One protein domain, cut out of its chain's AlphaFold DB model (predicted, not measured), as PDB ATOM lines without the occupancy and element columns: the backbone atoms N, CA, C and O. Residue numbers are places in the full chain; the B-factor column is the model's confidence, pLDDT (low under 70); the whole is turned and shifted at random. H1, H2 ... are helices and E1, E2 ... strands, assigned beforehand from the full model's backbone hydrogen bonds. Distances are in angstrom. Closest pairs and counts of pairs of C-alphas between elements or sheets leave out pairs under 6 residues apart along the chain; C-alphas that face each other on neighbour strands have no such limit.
ATOM      1  N   ARG A 160     108.886  17.228  54.124       86.38
ATOM      2  CA  ARG A 160     108.643  18.199  53.063       86.38
ATOM      3  C   ARG A 160     107.199  18.656  53.068       86.38
ATOM      4  O   ARG A 160     106.290  17.889  53.373       86.38
ATOM      5  N   VAL A 161     106.993  19.913  52.700       87.19
ATOM      6  CA  VAL A 161     105.658  20.500  52.597       87.19
ATOM      7  C   VAL A 161     105.180  20.358  51.162       87.19
ATOM      8  O   VAL A 161     105.826  20.850  50.240       87.19
ATOM      9  N   VAL A 162     104.045  19.695  50.969       85.56
ATOM     10  CA  VAL A 162     103.411  19.504  49.667       85.56
ATOM     11  C   VAL A 162     102.144  20.347  49.599       85.56
ATOM     12  O   VAL A 162     101.235  20.202  50.415       85.56
ATOM     13  N   LEU A 163     102.102  21.229  48.605       85.00
ATOM     14  CA  LEU A 163     100.962  22.079  48.292       85.00
ATOM     15  C   LEU A 163     100.186  21.475  47.123       85.00
ATOM     16  O   LEU A 163     100.765  21.161  46.077       85.00
ATOM     17  N   GLU A 164      98.877  21.349  47.298       81.06
ATOM     18  CA  GLU A 164      97.951  20.936  46.249       81.06
ATOM     19  C   GLU A 164      97.204  22.150  45.696       81.06
ATOM     20  O   GLU A 164      96.956  23.139  46.389       81.06
ATOM     21  N   GLU A 165      96.901  22.108  44.402       75.00
ATOM     22  CA  GLU A 165      96.289  23.236  43.714       75.00
ATOM     23  C   GLU A 165      94.838  23.443  44.160       75.00
ATOM     24  O   GLU A 165      94.017  22.536  44.066       75.00
ATOM     25  N   GLY A 166      94.528  24.645  44.663       73.19
ATOM     26  CA  GLY A 166      93.183  25.022  45.104       73.19
ATOM     27  C   GLY A 166      92.810  24.597  46.531       73.19
ATOM     28  O   GLY A 166      91.642  24.736  46.893       73.19
ATOM     29  N   ILE A 167      93.759  24.107  47.341       76.56
ATOM     30  CA  ILE A 167      93.505  23.665  48.725       76.56
ATOM     31  C   ILE A 167      94.030  24.696  49.738       76.56
ATOM     32  O   ILE A 167      95.050  25.349  49.521       76.56
ATOM     33  N   THR A 168      93.316  24.857  50.854       75.81
ATOM     34  CA  THR A 168      93.681  25.745  51.977       75.81
ATOM     35  C   THR A 168      94.734  25.165  52.918       75.81
ATOM     36  O   THR A 168      95.275  25.887  53.759       75.81
ATOM     37  N   ASP A 169      95.019  23.879  52.762       81.44
ATOM     38  CA  ASP A 169      95.781  23.064  53.689       81.44
ATOM     39  C   ASP A 169      96.957  22.434  52.943       81.44
ATOM     40  O   ASP A 169      96.858  22.027  51.783       81.44
ATOM     41  N   ALA A 170      98.101  22.416  53.608       84.81
ATOM     42  CA  ALA A 170      99.316  21.790  53.141       84.81
ATOM     43  C   ALA A 170      99.462  20.419  53.793       84.81
ATOM     44  O   ALA A 170      99.155  20.232  54.971       84.81
ATOM     45  N   ARG A 171     100.004  19.470  53.033       86.38
ATOM     46  CA  ARG A 171     100.386  18.160  53.560       86.38
ATOM     47  C   ARG A 171     101.852  18.185  53.928       86.38
ATOM     48  O   ARG A 171     102.696  18.464  53.077       86.38
ATOM     49  N   VAL A 172     102.166  17.866  55.174       84.19
ATOM     50  CA  VAL A 172     103.549  17.683  55.609       84.19
ATOM     51  C   VAL A 172     103.857  16.201  55.512       84.19
ATOM     52  O   VAL A 172     103.237  15.387  56.189       84.19
ATOM     53  N   LYS A 173     104.766  15.844  54.606       85.00
ATOM     54  CA  LYS A 173     105.114  14.457  54.308       85.00
ATOM     55  C   LYS A 173     106.515  14.114  54.769       85.00
ATOM     56  O   LYS A 173     107.429  14.914  54.593       85.00
ATOM     57  N   PHE A 174     106.695  12.886  55.226       83.50
ATOM     58  CA  PHE A 174     107.996  12.246  55.372       83.50
ATOM     59  C   PHE A 174     107.997  10.992  54.501       83.50
ATOM     60  O   PHE A 174     107.101  10.160  54.613       83.50
ATOM     61  N   GLU A 175     108.965  10.885  53.590       84.00
ATOM     62  CA  GLU A 175     108.953   9.875  52.520       84.00
ATOM     63  C   GLU A 175     107.632   9.897  51.720       84.00
ATOM     64  O   GLU A 175     107.394  10.872  51.001       84.00
ATOM     65  N   ASP A 176     106.797   8.862  51.842       81.00
ATOM     66  CA  ASP A 176     105.482   8.739  51.193       81.00
ATOM     67  C   ASP A 176     104.310   8.851  52.190       81.00
ATOM     68  O   ASP A 176     103.143   8.798  51.798       81.00
ATOM     69  N   GLU A 177     104.605   9.041  53.478       82.69
ATOM     70  CA  GLU A 177     103.620   9.138  54.555       82.69
ATOM     71  C   GLU A 177     103.229  10.599  54.810       82.69
ATOM     72  O   GLU A 177     104.080  11.491  54.870       82.69
ATOM     73  N   VAL A 178     101.927  10.853  54.965       86.06
ATOM     74  CA  VAL A 178     101.410  12.155  55.403       86.06
ATOM     75  C   VAL A 178     101.480  12.194  56.924       86.06
ATOM     76  O   VAL A 178     100.730  11.488  57.584       86.06
ATOM     77  N   LEU A 179     102.379  13.018  57.461       78.00
ATOM     78  CA  LEU A 179     102.525  13.215  58.904       78.00
ATOM     79  C   LEU A 179     101.398  14.084  59.463       78.00
ATOM     80  O   LEU A 179     100.884  13.820  60.540       78.00
ATOM     81  N   ALA A 180     101.024  15.134  58.728       83.94
ATOM     82  CA  ALA A 180      99.974  16.054  59.139       83.94
ATOM     83  C   ALA A 180      99.350  16.771  57.940       83.94
ATOM     84  O   ALA A 180     100.027  17.075  56.949       83.94
ATOM     85  N   GLU A 181      98.069  17.106  58.074       83.38
ATOM     86  CA  GLU A 181      97.429  18.165  57.297       83.38
ATOM     87  C   GLU A 181      97.448  19.440  58.141       83.38
ATOM     88  O   GLU A 181      97.134  19.420  59.332       83.38
ATOM     89  N   ALA A 182      97.908  20.537  57.550       83.06
ATOM     90  CA  ALA A 182      98.193  21.759  58.279       83.06
ATOM     91  C   ALA A 182      97.727  22.976  57.492       83.06
ATOM     92  O   ALA A 182      97.979  23.101  56.291       83.06
ATOM     93  N   ARG A 183      97.083  23.916  58.180       81.50
ATOM     94  CA  ARG A 183      96.538  25.110  57.538       81.50
ATOM     95  C   ARG A 183      97.655  25.993  56.992       81.50
ATOM     96  O   ARG A 183      98.625  26.274  57.700       81.50
ATOM     97  N   ILE A 184      97.493  26.484  55.763       83.31
ATOM     98  CA  ILE A 184      98.452  27.406  55.150       83.31
ATOM     99  C   ILE A 184      98.185  28.826  55.642       83.31
ATOM    100  O   ILE A 184      97.121  29.399  55.389       83.31
ATOM    101  N   LEU A 185      99.185  29.434  56.278       82.25
ATOM    102  CA  LEU A 185      99.130  30.825  56.708       82.25
ATOM    103  C   LEU A 185     100.167  31.679  55.964       82.25
ATOM    104  O   LEU A 185     101.374  31.471  56.109       82.25
ATOM    105  N   PRO A 186      99.719  32.660  55.161       78.69
ATOM    106  CA  PRO A 186     100.623  33.566  54.472       78.69
ATOM    107  C   PRO A 186     101.146  34.656  55.417       78.69
ATOM    108  O   PRO A 186     100.379  35.526  55.840       78.69
ATOM    109  N   LEU A 187     102.457  34.676  55.681       78.19
ATOM    110  CA  LEU A 187     103.110  35.739  56.459       78.19
ATOM    111  C   LEU A 187     104.137  36.520  55.632       78.19
ATOM    112  O   LEU A 187     104.782  36.004  54.717       78.19
ATOM    113  N   LYS A 188     104.274  37.811  55.955       71.56
ATOM    114  CA  LYS A 188     105.156  38.747  55.239       71.56
ATOM    115  C   LYS A 188     106.583  38.810  55.793       71.56
ATOM    116  O   LYS A 188     107.477  39.210  55.053       71.56
ATOM    117  N   ALA A 189     106.809  38.443  57.056       65.75
ATOM    118  CA  ALA A 189     108.113  38.521  57.719       65.75
ATOM    119  C   ALA A 189     108.391  37.270  58.574       65.75
ATOM    120  O   ALA A 189     107.463  36.578  58.979       65.75
ATOM    121  N   ARG A 190     109.682  36.962  58.793       60.25
ATOM    122  CA  ARG A 190     110.149  35.755  59.506       60.25
ATOM    123  C   ARG A 190     110.071  35.894  61.027       60.25
ATOM    124  O   ARG A 190     109.677  34.942  61.681       60.25
ATOM    125  N   GLU A 191     110.443  37.056  61.558       63.88
ATOM    126  CA  GLU A 191     110.444  37.308  63.009       63.88
ATOM    127  C   GLU A 191     109.023  37.237  63.590       63.88
ATOM    128  O   GLU A 191     108.838  36.732  64.690       63.88
ATOM    129  N   ASP A 192     108.011  37.608  62.799       72.56
ATOM    130  CA  ASP A 192     106.601  37.494  63.188       72.56
ATOM    131  C   ASP A 192     106.086  36.045  63.156       72.56
ATOM    132  O   ASP A 192     105.058  35.754  63.752       72.56
ATOM    133  N   ALA A 193     106.755  35.134  62.440       76.69
ATOM    134  CA  ALA A 193     106.251  33.783  62.204       76.69
ATOM    135  C   ALA A 193     106.545  32.818  63.355       76.69
ATOM    136  O   ALA A 193     105.700  31.987  63.665       76.69
ATOM    137  N   GLU A 194     107.722  32.914  63.977       76.50
ATOM    138  CA  GLU A 194     108.087  32.054  65.111       76.50
ATOM    139  C   GLU A 194     107.245  32.409  66.344       76.50
ATOM    140  O   GLU A 194     106.573  31.533  66.873       76.50
ATOM    141  N   ALA A 195     107.165  33.697  66.703       79.12
ATOM    142  CA  ALA A 195     106.308  34.171  67.795       79.12
ATOM    143  C   ALA A 195     104.826  33.836  67.555       79.12
ATOM    144  O   ALA A 195     104.136  33.359  68.445       79.12
ATOM    145  N   PHE A 196     104.341  34.005  66.321       78.81
ATOM    146  CA  PHE A 196     102.977  33.613  65.978       78.81
ATOM    147  C   PHE A 196     102.753  32.103  66.114       78.81
ATOM    148  O   PHE A 196     101.699  31.681  66.573       78.81
ATOM    149  N   LEU A 197     103.721  31.271  65.716       81.50
ATOM    150  CA  LEU A 197     103.593  29.828  65.884       81.50
ATOM    151  C   LEU A 197     103.631  29.407  67.347       81.50
ATOM    152  O   LEU A 197     103.037  28.379  67.642       81.50
ATOM    153  N   GLU A 198     104.293  30.142  68.243       79.56
ATOM    154  CA  GLU A 198     104.265  29.865  69.685       79.56
ATOM    155  C   GLU A 198     102.845  29.985  70.257       79.56
ATOM    156  O   GLU A 198     102.437  29.103  71.014       79.56
ATOM    157  N   ASP A 199     102.088  30.990  69.807       78.81
ATOM    158  CA  ASP A 199     100.729  31.299  70.277       78.81
ATOM    159  C   ASP A 199      99.630  30.437  69.629       78.81
ATOM    160  O   ASP A 199      98.499  30.390  70.114       78.81
ATOM    161  N   VAL A 200      99.926  29.760  68.516       77.75
ATOM    162  CA  VAL A 200      98.921  28.985  67.781       77.75
ATOM    163  C   VAL A 200      98.903  27.528  68.226       77.75
ATOM    164  O   VAL A 200      99.909  26.817  68.176       77.75
ATOM    165  N   GLN A 201      97.714  27.066  68.609       77.31
ATOM    166  CA  GLN A 201      97.439  25.662  68.884       77.31
ATOM    167  C   GLN A 201      97.197  24.889  67.574       77.31
ATOM    168  O   GLN A 201      96.602  25.405  66.625       77.31
ATOM    169  N   GLY A 202      97.680  23.644  67.515       79.62
ATOM    170  CA  GLY A 202      97.503  22.744  66.369       79.62
ATOM    171  C   GLY A 202      98.596  22.798  65.291       79.62
ATOM    172  O   GLY A 202      99.651  23.421  65.449       79.62
ATOM    173  N   ASN A 203      98.340  22.086  64.186       84.62
ATOM    174  CA  ASN A 203      99.288  21.897  63.088       84.62
ATOM    175  C   ASN A 203      99.171  23.017  62.046       84.62
ATOM    176  O   ASN A 203      98.124  23.207  61.419       84.62
ATOM    177  N   VAL A 204     100.258  23.753  61.821       85.44
ATOM    178  CA  VAL A 204     100.251  24.955  60.975       85.44
ATOM    179  C   VAL A 204     101.474  25.008  60.079       85.44
ATOM    180  O   VAL A 204     102.595  24.759  60.517       85.44
ATOM    181  N   VAL A 205     101.261  25.394  58.821       86.44
ATOM    182  CA  VAL A 205     102.324  25.649  57.848       86.44
ATOM    183  C   VAL A 205     102.307  27.130  57.496       86.44
ATOM    184  O   VAL A 205     101.375  27.646  56.879       86.44
ATOM    185  N   VAL A 206     103.378  27.826  57.852       85.38
ATOM    186  CA  VAL A 206     103.602  29.212  57.465       85.38
ATOM    187  C   VAL A 206     104.444  29.247  56.197       85.38
ATOM    188  O   VAL A 206     105.592  28.790  56.167       85.38
ATOM    189  N   LEU A 207     103.884  29.861  55.156       84.19
ATOM    190  CA  LEU A 207     104.578  30.126  53.899       84.19
ATOM    191  C   LEU A 207     104.876  31.617  53.767       84.19
ATOM    192  O   LEU A 207     104.015  32.473  53.994       84.19
ATOM    193  N   ARG A 208     106.107  31.928  53.354       79.50
ATOM    194  CA  ARG A 208     106.547  33.296  53.063       79.50
ATOM    195  C   ARG A 208     106.513  33.565  51.567       79.50
ATOM    196  O   ARG A 208     106.799  32.693  50.749       79.50
ATOM    197  N   GLU A 209     106.221  34.811  51.215       73.56
ATOM    198  CA  GLU A 209     106.326  35.275  49.833       73.56
ATOM    199  C   GLU A 209     107.775  35.142  49.341       73.56
ATOM    200  O   GLU A 209     108.719  35.509  50.042       73.56
ATOM    201  N   ALA A 210     107.949  34.609  48.135       75.38
ATOM    202  CA  ALA A 210     109.227  34.327  47.488       75.38
ATOM    203  C   ALA A 210     110.133  33.293  48.186       75.38
ATOM    204  O   ALA A 210     111.290  33.147  47.762       75.38
ATOM    205  N   ALA A 211     109.646  32.572  49.203       78.25
ATOM    206  CA  ALA A 211     110.403  31.517  49.875       78.25
ATOM    207  C   ALA A 211     110.313  30.173  49.136       78.25
ATOM    208  O   ALA A 211     109.322  29.858  48.475       78.25
ATOM    209  N   ASP A 212     111.384  29.393  49.228       81.81
ATOM    210  CA  ASP A 212     111.460  27.989  48.813       81.81
ATOM    211  C   ASP A 212     111.409  27.025  50.014       81.81
ATOM    212  O   ASP A 212     111.525  25.807  49.843       81.81
ATOM    213  N   ASP A 213     111.226  27.589  51.211       86.94
ATOM    214  CA  ASP A 213     111.111  26.904  52.486       86.94
ATOM    215  C   ASP A 213     109.854  27.323  53.273       86.94
ATOM    216  O   ASP A 213     109.278  28.396  53.066       86.94
ATOM    217  N   ALA A 214     109.428  26.446  54.176       88.06
ATOM    218  CA  ALA A 214     108.305  26.624  55.081       88.06
ATOM    219  C   ALA A 214     108.765  26.571  56.542       88.06
ATOM    220  O   ALA A 214     109.774  25.939  56.882       88.06
ATOM    221  N   LEU A 215     107.992  27.235  57.398       88.12
ATOM    222  CA  LEU A 215     108.047  27.077  58.847       88.12
ATOM    223  C   LEU A 215     106.798  26.301  59.260       88.12
ATOM    224  O   LEU A 215     105.692  26.671  58.870       88.12
ATOM    225  N   VAL A 216     106.969  25.207  59.991       86.62
ATOM    226  CA  VAL A 216     105.885  24.270  60.292       86.62
ATOM    227  C   VAL A 216     105.840  24.014  61.787       86.62
ATOM    228  O   VAL A 216     106.881  23.776  62.388       86.62
ATOM    229  N   ARG A 217     104.642  24.040  62.368       85.88
ATOM    230  CA  ARG A 217     104.368  23.535  63.713       85.88
ATOM    231  C   ARG A 217     103.579  22.240  63.589       85.88
ATOM    232  O   ARG A 217     102.506  22.265  62.992       85.88
ATOM    233  N   ILE A 218     104.110  21.141  64.116       82.25
ATOM    234  CA  ILE A 218     103.420  19.847  64.217       82.25
ATOM    235  C   ILE A 218     103.612  19.320  65.630       82.25
ATOM    236  O   ILE A 218     104.741  19.308  66.114       82.25
ATOM    237  N   GLU A 219     102.520  18.931  66.293       81.94
ATOM    238  CA  GLU A 219     102.557  18.332  67.643       81.94
ATOM    239  C   GLU A 219     103.373  19.170  68.653       81.94
ATOM    240  O   GLU A 219     104.102  18.660  69.499       81.94
ATOM    241  N   GLY A 220     103.295  20.500  68.536       80.25
ATOM    242  CA  GLY A 220     104.014  21.439  69.406       80.25
ATOM    243  C   GLY A 220     105.490  21.669  69.057       80.25
ATOM    244  O   GLY A 220     106.108  22.556  69.642       80.25
ATOM    245  N   GLN A 221     106.057  20.953  68.081       83.25
ATOM    246  CA  GLN A 221     107.417  21.190  67.595       83.25
ATOM    247  C   GLN A 221     107.423  22.151  66.403       83.25
ATOM    248  O   GLN A 221     106.675  21.972  65.442       83.25
ATOM    249  N   ILE A 222     108.297  23.162  66.447       86.62
ATOM    250  CA  ILE A 222     108.492  24.127  65.358       86.62
ATOM    251  C   ILE A 222     109.721  23.725  64.542       86.62
ATOM    252  O   ILE A 222     110.844  23.724  65.046       86.62
ATOM    253  N   GLN A 223     109.516  23.449  63.256       86.81
ATOM    254  CA  GLN A 223     110.567  23.114  62.304       86.81
ATOM    255  C   GLN A 223     110.672  24.184  61.213       86.81
ATOM    256  O   GLN A 223     109.717  24.479  60.493       86.81
ATOM    257  N   ALA A 224     111.871  24.747  61.061       88.25
ATOM    258  CA  ALA A 224     112.185  25.731  60.031       88.25
ATOM    259  C   ALA A 224     112.925  25.100  58.849       88.25
ATOM    260  O   ALA A 224     113.669  24.129  59.004       88.25
ATOM    261  N   GLY A 225     112.786  25.718  57.674       86.06
ATOM    262  CA  GLY A 225     113.589  25.377  56.500       86.06
ATOM    263  C   GLY A 225     113.060  24.185  55.702       86.06
ATOM    264  O   GLY A 225     113.814  23.610  54.919       86.06
ATOM    265  N   LEU A 226     111.792  23.800  55.889       86.88
ATOM    266  CA  LEU A 226     111.237  22.640  55.196       86.88
ATOM    267  C   LEU A 226     110.997  22.953  53.722       86.88
ATOM    268  O   LEU A 226     110.321  23.934  53.419       86.88
ATOM    269  N   PRO A 227     111.525  22.147  52.788       86.31
ATOM    270  CA  PRO A 227     111.386  22.424  51.368       86.31
ATOM    271  C   PRO A 227     109.920  22.336  50.925       86.31
ATOM    272  O   PRO A 227     109.192  21.421  51.319       86.31
ATOM    273  N   VAL A 228     109.515  23.271  50.062       85.94
ATOM    274  CA  VAL A 228     108.148  23.349  49.528       85.94
ATOM    275  C   VAL A 228     108.067  22.715  48.138       85.94
ATOM    276  O   VAL A 228     108.846  23.025  47.230       85.94
ATOM    277  N   PHE A 229     107.087  21.839  47.956       83.75
ATOM    278  CA  PHE A 229     106.782  21.150  46.708       83.75
ATOM    279  C   PHE A 229     105.356  21.477  46.268       83.75
ATOM    280  O   PHE A 229     104.459  21.596  47.099       83.75
ATOM    281  N   LYS A 230     105.131  21.599  44.957       80.81
ATOM    282  CA  LYS A 230     103.782  21.648  44.378       80.81
ATOM    283  C   LYS A 230     103.505  20.308  43.725       80.81
ATOM    284  O   LYS A 230     104.318  19.825  42.927       80.81
ATOM    285  N   ASN A 231     102.360  19.726  44.052       76.62
ATOM    286  CA  ASN A 231     101.870  18.576  43.323       76.62
ATOM    287  C   ASN A 231     101.300  19.079  41.990       76.62
ATOM    288  O   ASN A 231     100.296  19.791  41.970       76.62
ATOM    289  N   LYS A 232     101.980  18.796  40.873       67.19
ATOM    290  CA  LYS A 232     101.399  19.062  39.556       67.19
ATOM    291  C   LYS A 232     100.478  17.899  39.229       67.19
ATOM    292  O   LYS A 232     100.960  16.805  38.947       67.19
ATOM    293  N   LEU A 233      99.172  18.155  39.247       53.69
ATOM    294  CA  LEU A 233      98.230  17.276  38.573       53.69
ATOM    295  C   LEU A 233      98.563  17.364  37.077       53.69
ATOM    296  O   LEU A 233      98.278  18.371  36.430       53.69
ATOM    297  N   ASP A 234      99.246  16.362  36.526       53.25
ATOM    298  CA  ASP A 234      99.315  16.234  35.074       53.25
ATOM    299  C   ASP A 234      97.874  15.970  34.607       53.25
ATOM    300  O   ASP A 234      97.357  14.871  34.788       53.25
ATOM    301  N   GLU A 235      97.212  16.959  33.994       50.59
ATOM    302  CA  GLU A 235      95.854  16.827  33.419       50.59
ATOM    303  C   GLU A 235      95.745  15.680  32.387       50.59
ATOM    304  O   GLU A 235      94.657  15.311  31.955       50.59
ATOM    305  N   ALA A 236      96.872  15.089  31.979       48.69
ATOM    306  CA  ALA A 236      96.942  13.928  31.099       48.69
ATOM    307  C   ALA A 236      96.945  12.564  31.835       48.69
ATOM    308  O   ALA A 236      97.028  11.531  31.167       48.69
ATOM    309  N   ALA A 237      96.885  12.536  33.171       48.72
ATOM    310  CA  ALA A 237      97.113  11.345  33.996       48.72
ATOM    311  C   ALA A 237      95.840  10.674  34.553       48.72
ATOM    312  O   ALA A 237      95.940   9.867  35.473       48.72
ATOM    313  N   ASP A 238      94.665  10.897  33.955       47.03
ATOM    314  CA  ASP A 238      93.400  10.230  34.333       47.03
ATOM    315  C   ASP A 238      93.432   8.679  34.249       47.03
ATOM    316  O   ASP A 238      92.429   8.023  34.529       47.03
ATOM    317  N   GLN A 239      94.545   8.050  33.841       48.28
ATOM    318  CA  GLN A 239      94.644   6.591  33.668       48.28
ATOM    319  C   GLN A 239      95.933   5.931  34.190       48.28
ATOM    320  O   GLN A 239      96.183   4.773  33.855       48.28
ATOM    321  N   ALA A 240      96.747   6.594  35.016       44.50
ATOM    322  CA  ALA A 240      97.894   5.932  35.643       44.50
ATOM    323  C   ALA A 240      97.956   6.239  37.144       44.50
ATOM    324  O   ALA A 240      98.288   7.349  37.536       44.50
ATOM    325  N   GLU A 241      97.717   5.221  37.976       49.78
ATOM    326  CA  GLU A 241      97.963   5.220  39.433       49.78
ATOM    327  C   GLU A 241      99.453   5.405  39.806       49.78
ATOM    328  O   GLU A 241      99.827   5.289  40.969       49.78
ATOM    329  N   GLU A 242     100.331   5.705  38.846       47.38
ATOM    330  CA  GLU A 242     101.776   5.736  39.043       47.38
ATOM    331  C   GLU A 242     102.351   7.129  38.758       47.38
ATOM    332  O   GLU A 242     102.719   7.481  37.634       47.38
ATOM    333  N   GLY A 243     102.476   7.907  39.834       50.09
ATOM    334  CA  GLY A 243     103.511   8.929  39.960       50.09
ATOM    335  C   GLY A 243     103.052  10.368  39.766       50.09
ATOM    336  O   GLY A 243     103.464  11.025  38.811       50.09
ATOM    337  N   ALA A 244     102.312  10.899  40.740       57.22
ATOM    338  CA  ALA A 244     102.312  12.333  41.001       57.22
ATOM    339  C   ALA A 244     103.770  12.813  41.144       57.22
ATOM    340  O   ALA A 244     104.495  12.382  42.041       57.22
ATOM    341  N   ARG A 245     104.245  13.648  40.212       66.38
ATOM    342  CA  ARG A 245     105.618  14.164  40.251       66.38
ATOM    343  C   ARG A 245     105.657  15.393  41.144       66.38
ATOM    344  O   ARG A 245     105.222  16.472  40.748       66.38
ATOM    345  N   GLU A 246     106.217  15.233  42.336       71.25
ATOM    346  CA  GLU A 246     106.449  16.346  43.249       71.25
ATOM    347  C   GLU A 246     107.590  17.222  42.714       71.25
ATOM    348  O   GLU A 246     108.724  16.774  42.524       71.25
ATOM    349  N   VAL A 247     107.284  18.489  42.431       75.50
ATOM    350  CA  VAL A 247     108.259  19.454  41.914       75.50
ATOM    351  C   VAL A 247     108.544  20.471  43.003       75.50
ATOM    352  O   VAL A 247     107.619  21.102  43.511       75.50
ATOM    353  N   ARG A 248     109.823  20.651  43.355       75.19
ATOM    354  CA  ARG A 248     110.231  21.718  44.276       75.19
ATOM    355  C   ARG A 248     109.876  23.062  43.650       75.19
ATOM    356  O   ARG A 248     110.280  23.338  42.518       75.19
ATOM    357  N   VAL A 249     109.128  23.881  44.377       75.00
ATOM    358  CA  VAL A 249     108.660  25.182  43.896       75.00
ATOM    359  C   VAL A 249     109.173  26.303  44.780       75.00
ATOM    360  O   VAL A 249     109.417  26.128  45.971       75.00
ATOM    361  N   ARG A 250     109.320  27.476  44.171       71.00
ATOM    362  CA  ARG A 250     109.462  28.735  44.889       71.00
ATOM    363  C   ARG A 250     108.096  29.408  44.904       71.00
ATOM    364  O   ARG A 250     107.460  29.487  43.855       71.00
ATOM    365  N   VAL A 251     107.650  29.882  46.061       68.38
ATOM    366  CA  VAL A 251     106.361  30.576  46.199       68.38
ATOM    367  C   VAL A 251     106.505  31.985  45.609       68.38
ATOM    368  O   VAL A 251     106.879  32.898  46.325       68.38
ATOM    369  N   GLU A 252     106.321  32.183  44.300       54.81
ATOM    370  CA  GLU A 252     106.712  33.445  43.632       54.81
ATOM    371  C   GLU A 252     105.874  34.673  44.043       54.81
ATOM    372  O   GLU A 252     106.438  35.752  44.208       54.81
ATOM    373  N   GLU A 253     104.575  34.510  44.303       51.66
ATOM    374  CA  GLU A 253     103.714  35.507  44.953       51.66
ATOM    375  C   GLU A 253     102.649  34.779  45.791       51.66
ATOM    376  O   GLU A 253     102.049  33.806  45.337       51.66
ATOM    377  N   ILE A 254     102.297  35.305  46.972       50.50
ATOM    378  CA  ILE A 254     101.124  34.829  47.753       50.50
ATOM    379  C   ILE A 254      99.803  35.092  46.975       50.50
ATOM    380  O   ILE A 254      98.709  34.708  47.379       50.50
ATOM    381  N   ARG A 255      99.890  35.777  45.827       44.00
ATOM    382  CA  ARG A 255      98.794  36.146  44.926       44.00
ATOM    383  C   ARG A 255      98.669  35.271  43.678       44.00
ATOM    384  O   ARG A 255      97.990  35.709  42.745       44.00
ATOM    385  N   ASP A 256      99.198  34.048  43.667       46.03
ATOM    386  CA  ASP A 256      98.624  33.011  42.801       46.03
ATOM    387  C   ASP A 256      97.163  32.799  43.238       46.03
ATOM    388  O   ASP A 256      96.832  32.016  44.126       46.03
ATOM    389  N   LYS A 257      96.272  33.614  42.664       45.44
ATOM    390  CA  LYS A 257      94.852  33.764  43.027       45.44
ATOM    391  C   LYS A 257      94.038  32.483  42.844       45.44
ATOM    392  O   LYS A 257      92.872  32.470  43.230       45.44
ATOM    393  N   GLU A 258      94.626  31.456  42.245       44.88
ATOM    394  CA  GLU A 258      94.028  30.132  42.083       44.88
ATOM    395  C   GLU A 258      94.317  29.204  43.272       44.88
ATOM    396  O   GLU A 258      93.564  28.262  43.487       44.88
ATOM    397  N   LEU A 259      95.339  29.493  44.091       44.97
ATOM    398  CA  LEU A 259      95.756  28.631  45.205       44.97
ATOM    399  C   LEU A 259      95.232  29.070  46.575       44.97
ATOM    400  O   LEU A 259      95.210  28.263  47.496       44.97
TER     401      LEU A 259
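What this domain is: This is residues 160 to 259 of the 277 residues of an uncharacterized protein of Thermoplasmatales archaeon SW_10_69_26 (UniProt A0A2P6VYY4). Six strands, E1 to E6, make a small closed barrel; one short helix, H1, packs on its outside over E4 and E5. At the other end of the long axis the end of E6 and the short E7 form a hairpin beyond the ring, and in its loop residues 235 to 242 stick out. The printed part has 100 residues with one named helix and seven named strands, in the order E1 E2 E3 H1 E4 E5 E6 E7. The class is mostly strand and the barrel is mixed; round the ring run E1 E2 E3 E4 E5 E6 and back to E1. The whole is compact, with a radius of gyration of the C-alphas of 13.8 A, yet elongated, spanning 45 by 28 by 19 A.

How they stand to each other: E1, residues 160 to 163, and E2, residues 169 to 174, form an antiparallel hairpin, with N 160 and O 173 2.8 A apart. E2 and E3, residues 177 to 187, form another, with N 170 and O 182 at 2.8 A. These three strands are a meander, each the antiparallel neighbour of the one before. E3 bends by 55 degrees at residue 183, and from there pairs with E4, residues 204 to 208, in parallel, with N 185 and O 205 at 2.9 A. Between them comes H1, residues 191 to 199, in a strand-helix-strand unit, two parallel neighbour strands with a helix between, whose crossover is right-handed. H1 is on the barrel, outside it, at a height over the sheet of 8.8 A, and runs along the strands, at 9 degrees to E4 on the local plane. The closest C-alphas of H1 and E4 are those of Ala 193 and Val 206, 7.1 A apart. In H1, 4 of 5 O i to N i+4 pairs are within hydrogen-bond range. E4, E5, residues 213 to 218, E6, residues 221 to 232, and E7, residues 245 to 248, form a second meander; N 206 and O 215 are 2.8 A apart, N 214 and O 226 2.8 A, and N 230 and O 247 2.9 A. E6 bends by 75 degrees at residue 224 and closes the ring with E1, its parallel neighbour, with N 163 and O 229 at 2.8 A.

Where its parts are: E1 begins at C-alpha 160, (108.643, 18.199, 53.063). E3 is 26.7 A long, H1 13.5 A and E6, the longest strand by residues, 28.8 A. E7 ends at C-alpha 248, (110.231, 21.718, 44.276).

The domain as a whole: The C-alphas of Ala 195 and Gln 239, the two farthest apart, are 45.4 A from each other. The printed part has no cut; the link from E6 to E7 is long, 12 residues. The mean pLDDT of the printed part is 73.9, with residues 189 to 191, 232 to 245 and 251 to 259 under 70.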